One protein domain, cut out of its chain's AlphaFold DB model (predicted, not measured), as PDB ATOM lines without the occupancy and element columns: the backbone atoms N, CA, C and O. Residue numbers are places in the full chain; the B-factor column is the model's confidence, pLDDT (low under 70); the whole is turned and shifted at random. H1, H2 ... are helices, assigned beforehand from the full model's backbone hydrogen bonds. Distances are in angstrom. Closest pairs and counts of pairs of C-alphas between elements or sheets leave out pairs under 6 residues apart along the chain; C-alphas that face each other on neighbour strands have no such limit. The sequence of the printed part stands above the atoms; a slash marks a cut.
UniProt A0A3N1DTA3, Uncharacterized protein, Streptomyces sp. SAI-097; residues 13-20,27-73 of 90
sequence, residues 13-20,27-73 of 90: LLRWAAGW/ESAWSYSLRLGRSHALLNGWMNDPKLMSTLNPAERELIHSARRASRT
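This is residues 13 to 20 and 27 to 73 of the 90 residues of an uncharacterized protein of Streptomyces sp. SAI-097 (UniProt A0A3N1DTA3). The longest helix, H5, makes one side of a small ring of helices, and the shorter H2, H3 and H4 make an arc opposite it, with H4 near the start of H5 and H2 near its end. H1 covers one face of this ring, packing crosswise on H5 and reaching H3 with its first residues; the ring is only roughly closed, as H2 and H4 come close to H5 without clearly touching it. The printed part has 55 residues, with five named helices in the order H1, H2, H3, H4, H5 and no named strand, in the class all helix. It is compact, with a radius of gyration of the C-alphas of 10.6 A, and spans 29 by 24 by 16 A.

H5, residues 58 to 73, runs 22.7 A from C-alpha 58 at (18.675, 20.249, -5.864) to C-alpha 73 at (33.972, 36.967, -5.078). H1, residues 13 to 18, is 8.6 A long and begins at C-alpha 13 at (17.143, 32.954, -11.575). H2, residues 29 to 37, measures 12.4 A. H3, residues 42 to 47, is 8.8 A long, and H4, residues 50 to 54, is 6.0 A long.

H5 and H1 touch, with the C-alphas of Ala 67 and Ala 17 closest at 5.0 A; at 71 degrees their lines are only just about perpendicular. H5 and H3 are near each other. H2 is close to H5 but not clearly touching, with the C-alphas of Ala 29 and Ser 71 closest at 7.7 A. H4 is also close to H5 but not clearly touching, with the C-alphas of Met 53 and Arg 61 closest at 7.1 A. H3 is the hub, touching H1, H2 and H4. H3 and H2 touch, with the C-alphas of Leu 42 and Ser 33 closest at 5.3 A, and run opposite ways at a steep tilt of 60 degrees. H3 and H1 only just touch, with 3 pairs of C-alphas within 8 A, the closest those of Leu 43 and Leu 13 at 6.9 A; their lines are about perpendicular at 84 degrees. H3 and H4 touch only at the corner, and only just, with the C-alphas of Met 47 and Met 53 closest at 6.6 A. The helix packing is mostly crossed, with no touching pair that has a tilt at a shallow one. H4 is apart from H1 and from H2. In H1, H2, H3, H4 and H5 every O i to N i+4 pair is within hydrogen-bond range.

The two C-alphas farthest apart, those of Arg 38 and Pro 58, are 29.6 A from each other. Residues 21 to 26 are not printed, and C-alphas 20 and 27 are 7.5 A apart across this cut, which lies in the link from H1 to H2. The links H2 to H3, H3 to H4 and H4 to H5 are tight. The mean pLDDT of the printed part is 89.7, and no printed residue is under 70.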
ATOM      1  N   LEU A  13      16.082  33.363 -12.500       93.75
ATOM      2  CA  LEU A  13      17.143  32.954 -11.575       93.75
ATOM      3  C   LEU A  13      18.103  31.960 -12.229       93.75
ATOM      4  O   LEU A  13      19.315  32.150 -12.155       93.75
ATOM      5  N   LEU A  14      17.572  30.948 -12.915       94.31
ATOM      6  CA  LEU A  14      18.377  29.940 -13.603       94.31
ATOM      7  C   LEU A  14      19.164  30.539 -14.763       94.31
ATOM      8  O   LEU A  14      20.352  30.266 -14.901       94.31
ATOM      9  N   ARG A  15      18.540  31.414 -15.558       94.12
ATOM     10  CA  ARG A  15      19.222  32.112 -16.654       94.12
ATOM     11  C   ARG A  15      20.351  33.007 -16.150       94.12
ATOM     12  O   ARG A  15      21.420  33.033 -16.751       94.12
ATOM     13  N   TRP A  16      20.123  33.732 -15.055       93.88
ATOM     14  CA  TRP A  16      21.171  34.520 -14.415       93.88
ATOM     15  C   TRP A  16      22.305  33.624 -13.897       93.88
ATOM     16  O   TRP A  16      23.474  33.893 -14.171       93.88
ATOM     17  N   ALA A  17      21.969  32.536 -13.202       93.00
ATOM     18  CA  ALA A  17      22.947  31.636 -12.606       93.00
ATOM     19  C   ALA A  17      23.776  30.873 -13.653       93.00
ATOM     20  O   ALA A  17      24.980  30.698 -13.479       93.00
ATOM     21  N   ALA A  18      23.165  30.495 -14.777       91.44
ATOM     22  CA  ALA A  18      23.853  29.877 -15.906       91.44
ATOM     23  C   ALA A  18      24.958  30.776 -16.485       91.44
ATOM     24  O   ALA A  18      25.980  30.264 -16.931       91.44
ATOM     25  N   GLY A  19      24.796  32.102 -16.420       89.94
ATOM     26  CA  GLY A  19      25.824  33.056 -16.844       89.94
ATOM     27  C   GLY A  19      27.077  33.076 -15.961       89.94
ATOM     28  O   GLY A  19      28.083  33.641 -16.368       89.94
ATOM     29  N   TRP A  20      27.030  32.477 -14.767       88.50
ATOM     30  CA  TRP A  20      28.171  32.324 -13.855       88.50
ATOM     31  C   TRP A  20      28.784  30.917 -13.885       88.50
ATOM     32  O   TRP A  20      29.638  30.599 -13.059       88.50
ATOM     33  N   GLU A  27      26.809  38.185 -15.394       87.81
ATOM     34  CA  GLU A  27      26.172  39.459 -15.058       87.81
ATOM     35  C   GLU A  27      25.898  39.533 -13.541       87.81
ATOM     36  O   GLU A  27      25.404  38.581 -12.932       87.81
ATOM     37  N   SER A  28      26.182  40.667 -12.891       88.06
ATOM     38  CA  SER A  28      25.839  40.829 -11.469       88.06
ATOM     39  C   SER A  28      24.321  40.748 -11.247       88.06
ATOM     40  O   SER A  28      23.540  41.246 -12.059       88.06
ATOM     41  N   ALA A  29      23.886  40.181 -10.115       88.31
ATOM     42  CA  ALA A  29      22.456  40.103  -9.781       88.31
ATOM     43  C   ALA A  29      21.775  41.486  -9.773       88.31
ATOM     44  O   ALA A  29      20.605  41.607 -10.128       88.31
ATOM     45  N   TRP A  30      22.525  42.532  -9.407       88.81
ATOM     46  CA  TRP A  30      22.074  43.924  -9.427       88.81
ATOM     47  C   TRP A  30      21.747  44.396 -10.851       88.81
ATOM     48  O   TRP A  30      20.636  44.861 -11.097       88.81
ATOM     49  N   SER A  31      22.683  44.211 -11.791       88.94
ATOM     50  CA  SER A  31      22.508  44.600 -13.201       88.94
ATOM     51  C   SER A  31      21.344  43.848 -13.839       88.94
ATOM     52  O   SER A  31      20.444  44.452 -14.425       88.94
ATOM     53  N   TYR A  32      21.288  42.536 -13.604       91.50
ATOM     54  CA  TYR A  32      20.223  41.690 -14.126       91.50
ATOM     55  C   TYR A  32      18.847  42.116 -13.579       91.50
ATOM     56  O   TYR A  32      17.875  42.202 -14.326       91.50
ATOM     57  N   SER A  33      18.763  42.461 -12.287       90.75
ATOM     58  CA  SER A  33      17.521  42.940 -11.660       90.75
ATOM     59  C   SER A  33      17.030  44.267 -12.255       90.75
ATOM     60  O   SER A  33      15.830  44.431 -12.500       90.75
ATOM     61  N   LEU A  34      17.944  45.201 -12.548       89.38
ATOM     62  CA  LEU A  34      17.589  46.457 -13.211       89.38
ATOM     63  C   LEU A  34      17.025  46.234 -14.611       89.38
ATOM     64  O   LEU A  34      16.019  46.857 -14.957       89.38
ATOM     65  N   ARG A  35      17.633  45.326 -15.382       88.56
ATOM     66  CA  ARG A  35      17.175  44.980 -16.731       88.56
ATOM     67  C   ARG A  35      15.771  44.376 -16.739       88.56
ATOM     68  O   ARG A  35      15.023  44.621 -17.678       88.56
ATOM     69  N   LEU A  36      15.404  43.619 -15.705       87.56
ATOM     70  CA  LEU A  36      14.076  43.007 -15.608       87.56
ATOM     71  C   LEU A  36      12.966  44.005 -15.280       87.56
ATOM     72  O   LEU A  36      11.922  44.004 -15.922       87.56
ATOM     73  N   GLY A  37      13.159  44.853 -14.272       78.50
ATOM     74  CA  GLY A  37      12.030  45.618 -13.737       78.50
ATOM     75  C   GLY A  37      12.397  46.928 -13.067       78.50
ATOM     76  O   GLY A  37      11.602  47.424 -12.272       78.50
ATOM     77  N   ARG A  38      13.591  47.472 -13.347       70.81
ATOM     78  CA  ARG A  38      14.114  48.719 -12.757       70.81
ATOM     79  C   ARG A  38      14.256  48.707 -11.227       70.81
ATOM     80  O   ARG A  38      14.457  49.755 -10.626       70.81
ATOM     81  N   SER A  39      14.188  47.540 -10.589       81.50
ATOM     82  CA  SER A  39      14.460  47.384  -9.158       81.50
ATOM     83  C   SER A  39      15.736  46.586  -8.971       81.50
ATOM     84  O   SER A  39      15.866  45.489  -9.499       81.50
ATOM     85  N   HIS A  40      16.674  47.124  -8.198       79.25
ATOM     86  CA  HIS A  40      17.983  46.513  -7.984       79.25
ATOM     87  C   HIS A  40      17.957  45.281  -7.064       79.25
ATOM     88  O   HIS A  40      18.954  44.567  -6.959       79.25
ATOM     89  N   ALA A  41      16.842  45.051  -6.365       85.12
ATOM     90  CA  ALA A  41      16.713  44.019  -5.341       85.12
ATOM     91  C   ALA A  41      15.872  42.812  -5.785       85.12
ATOM     92  O   ALA A  41      15.708  41.888  -4.993       85.12
ATOM     93  N   LEU A  42      15.358  42.789  -7.023       89.62
ATOM     94  CA  LEU A  42      14.441  41.739  -7.493       89.62
ATOM     95  C   LEU A  42      15.020  40.332  -7.323       89.62
ATOM     96  O   LEU A  42      14.430  39.520  -6.614       89.62
ATOM     97  N   LEU A  43      16.191  40.057  -7.906       91.12
ATOM     98  CA  LEU A  43      16.782  38.719  -7.825       91.12
ATOM     99  C   LEU A  43      17.145  38.335  -6.391       91.12
ATOM    100  O   LEU A  43      16.950  37.188  -6.006       91.12
ATOM    101  N   ASN A  44      17.637  39.282  -5.588       90.56
ATOM    102  CA  ASN A  44      17.940  39.017  -4.181       90.56
ATOM    103  C   ASN A  44      16.673  38.665  -3.395       90.56
ATOM    104  O   ASN A  44      16.691  37.725  -2.609       90.56
ATOM    105  N   GLY A  45      15.574  39.386  -3.629       91.06
ATOM    106  CA  GLY A  45      14.283  39.089  -3.019       91.06
ATOM    107  C   GLY A  45      13.789  37.692  -3.389       91.06
ATOM    108  O   GLY A  45      13.346  36.957  -2.518       91.06
ATOM    109  N   TRP A  46      13.938  37.294  -4.653       92.75
ATOM    110  CA  TRP A  46      13.542  35.962  -5.120       92.75
ATOM    111  C   TRP A  46      14.426  34.847  -4.553       92.75
ATOM    112  O   TRP A  46      13.909  33.825  -4.122       92.75
ATOM    113  N   MET A  47      15.747  35.044  -4.487       91.38
ATOM    114  CA  MET A  47      16.670  34.070  -3.884       91.38
ATOM    115  C   MET A  47      16.458  33.886  -2.378       91.38
ATOM    116  O   MET A  47      16.841  32.856  -1.831       91.38
ATOM    117  N   ASN A  48      15.912  34.896  -1.702       90.94
ATOM    118  CA  ASN A  48      15.604  34.838  -0.276       90.94
ATOM    119  C   ASN A  48      14.150  34.406  -0.007       90.94
ATOM    120  O   ASN A  48      13.765  34.324   1.155       90.94
ATOM    121  N   ASP A  49      13.345  34.138  -1.042       93.12
ATOM    122  CA  ASP A  49      11.981  33.625  -0.903       93.12
ATOM    123  C   ASP A  49      12.030  32.094  -0.714       93.12
ATOM    124  O   ASP A  49      12.293  31.361  -1.675       93.12
ATOM    125  N   PRO A  50      11.774  31.575   0.502       90.06
ATOM    126  CA  PRO A  50      11.889  30.146   0.776       90.06
ATOM    127  C   PRO A  50      10.854  29.320   0.005       90.06
ATOM    128  O   PRO A  50      11.138  28.179  -0.355       90.06
ATOM    129  N   LYS A  51       9.678  29.892  -0.290       91.56
ATOM    130  CA  LYS A  51       8.627  29.218  -1.059       91.56
ATOM    131  C   LYS A  51       9.017  29.105  -2.525       91.56
ATOM    132  O   LYS A  51       8.690  28.114  -3.161       91.56
ATOM    133  N   LEU A  52       9.719  30.098  -3.066       92.56
ATOM    134  CA  LEU A  52      10.254  30.009  -4.421       92.56
ATOM    135  C   LEU A  52      11.422  29.019  -4.477       92.56
ATOM    136  O   LEU A  52      11.457  28.151  -5.343       92.56
ATOM    137  N   MET A  53      12.347  29.088  -3.521       91.81
ATOM    138  CA  MET A  53      13.526  28.223  -3.506       91.81
ATOM    139  C   MET A  53      13.193  26.745  -3.272       91.81
ATOM    140  O   MET A  53      13.912  25.876  -3.767       91.81
ATOM    141  N   SER A  54      12.101  26.437  -2.566       92.00
ATOM    142  CA  SER A  54      11.659  25.056  -2.348       92.00
ATOM    143  C   SER A  54      11.125  24.379  -3.612       92.00
ATOM    144  O   SER A  54      11.188  23.155  -3.695       92.00
ATOM    145  N   THR A  55      10.662  25.151  -4.605       93.25
ATOM    146  CA  THR A  55      10.178  24.616  -5.895       93.25
ATOM    147  C   THR A  55      11.293  24.133  -6.817       93.25
ATOM    148  O   THR A  55      11.038  23.342  -7.720       93.25
ATOM    149  N   LEU A  56      12.524  24.592  -6.590       91.94
ATOM    150  CA  LEU A  56      13.686  24.216  -7.385       91.94
ATOM    151  C   LEU A  56      14.157  22.815  -7.017       91.94
ATOM    152  O   LEU A  56      14.202  22.460  -5.832       91.94
ATOM    153  N   ASN A  57      14.622  22.057  -8.002       94.44
ATOM    154  CA  ASN A  57      15.320  20.807  -7.727       94.44
ATOM    155  C   ASN A  57      16.712  21.075  -7.096       94.44
ATOM    156  O   ASN A  57      17.201  22.212  -7.111       94.44
ATOM    157  N   PRO A  58      17.378  20.059  -6.515       93.75
ATOM    158  CA  PRO A  58      18.675  20.249  -5.864       93.75
ATOM    159  C   PRO A  58      19.768  20.828  -6.777       93.75
ATOM    160  O   PRO A  58      20.535  21.683  -6.337       93.75
ATOM    161  N   ALA A  59      19.824  20.420  -8.050       92.56
ATOM    162  CA  ALA A  59      20.839  20.884  -8.999       92.56
ATOM    163  C   ALA A  59      20.647  22.363  -9.378       92.56
ATOM    164  O   ALA A  59      21.606  23.129  -9.448       92.56
ATOM    165  N   GLU A  60      19.400  22.785  -9.572       94.44
ATOM    166  CA  GLU A  60      19.013  24.177  -9.803       94.44
ATOM    167  C   GLU A  60      19.351  25.073  -8.611       94.44
ATOM    168  O   GLU A  60      19.890  26.174  -8.772       94.44
ATOM    169  N   ARG A  61      19.071  24.579  -7.401       94.06
ATOM    170  CA  ARG A  61      19.421  25.265  -6.157       94.06
ATOM    171  C   ARG A  61      20.929  25.468  -6.060       94.06
ATOM    172  O   ARG A  61      21.381  26.590  -5.829       94.06
ATOM    173  N   GLU A  62      21.702  24.413  -6.300       92.69
ATOM    174  CA  GLU A  62      23.162  24.478  -6.248       92.69
ATOM    175  C   GLU A  62      23.742  25.419  -7.311       92.69
ATOM    176  O   GLU A  62      24.680  26.171  -7.027       92.69
ATOM    177  N   LEU A  63      23.152  25.454  -8.509       93.00
ATOM    178  CA  LEU A  63      23.544  26.382  -9.570       93.00
ATOM    179  C   LEU A  63      23.384  27.844  -9.125       93.00
ATOM    180  O   LEU A  63      24.310  28.644  -9.273       93.00
ATOM    181  N   ILE A  64      22.239  28.194  -8.530       92.62
ATOM    182  CA  ILE A  64      21.973  29.550  -8.021       92.62
ATOM    183  C   ILE A  64      22.923  29.899  -6.869       92.62
ATOM    184  O   ILE A  64      23.473  31.004  -6.834       92.62
ATOM    185  N   HIS A  65      23.158  28.971  -5.938       91.75
ATOM    186  CA  HIS A  65      24.090  29.189  -4.831       91.75
ATOM    187  C   HIS A  65      25.530  29.385  -5.316       91.75
ATOM    188  O   HIS A  65      26.207  30.314  -4.864       91.75
ATOM    189  N   SER A  66      25.979  28.579  -6.277       91.25
ATOM    190  CA  SER A  66      27.296  28.706  -6.904       91.25
ATOM    191  C   SER A  66      27.462  30.049  -7.609       91.25
ATOM    192  O   SER A  66      28.437  30.759  -7.351       91.25
ATOM    193  N   ALA A  67      26.475  30.462  -8.408       91.38
ATOM    194  CA  ALA A  67      26.472  31.766  -9.062       91.38
ATOM    195  C   ALA A  67      26.517  32.926  -8.056       91.38
ATOM    196  O   ALA A  67      27.244  33.902  -8.244       91.38
ATOM    197  N   ARG A  68      25.793  32.808  -6.936       89.06
ATOM    198  CA  ARG A  68      25.813  33.807  -5.858       89.06
ATOM    199  C   ARG A  68      27.191  33.916  -5.208       89.06
ATOM    200  O   ARG A  68      27.630  35.035  -4.946       89.06
ATOM    201  N   ARG A  69      27.879  32.794  -4.969       88.44
ATOM    202  CA  ARG A  69      29.262  32.788  -4.457       88.44
ATOM    203  C   ARG A  69      30.215  33.453  -5.453       88.44
ATOM    204  O   ARG A  69      30.862  34.433  -5.094       88.44
ATOM    205  N   ALA A  70      30.210  33.009  -6.711       87.12
ATOM    206  CA  ALA A  70      31.064  33.559  -7.766       87.12
ATOM    207  C   ALA A  70      30.843  35.068  -7.979       87.12
ATOM    208  O   ALA A  70      31.798  35.845  -8.077       87.12
ATOM    209  N   SER A  71      29.581  35.509  -7.962       86.19
ATOM    210  CA  SER A  71      29.225  36.920  -8.098       86.19
ATOM    211  C   SER A  71      29.765  37.785  -6.959       86.19
ATOM    212  O   SER A  71      30.248  38.890  -7.218       86.19
ATOM    213  N   ARG A  72      29.737  37.290  -5.714       82.94
ATOM    214  CA  ARG A  72      30.304  37.996  -4.552       82.94
ATOM    215  C   ARG A  72      31.823  38.097  -4.647       82.94
ATOM    216  O   ARG A  72      32.341  39.206  -4.562       82.94
ATOM    217  N   THR A  73      32.508  36.990  -4.934       79.19
ATOM    218  CA  THR A  73      33.972  36.967  -5.078       79.19
ATOM    219  C   THR A  73      34.456  37.892  -6.198       79.19
ATOM    220  O   THR A  73      35.440  38.610  -6.036       79.19
TER     221      THR A  73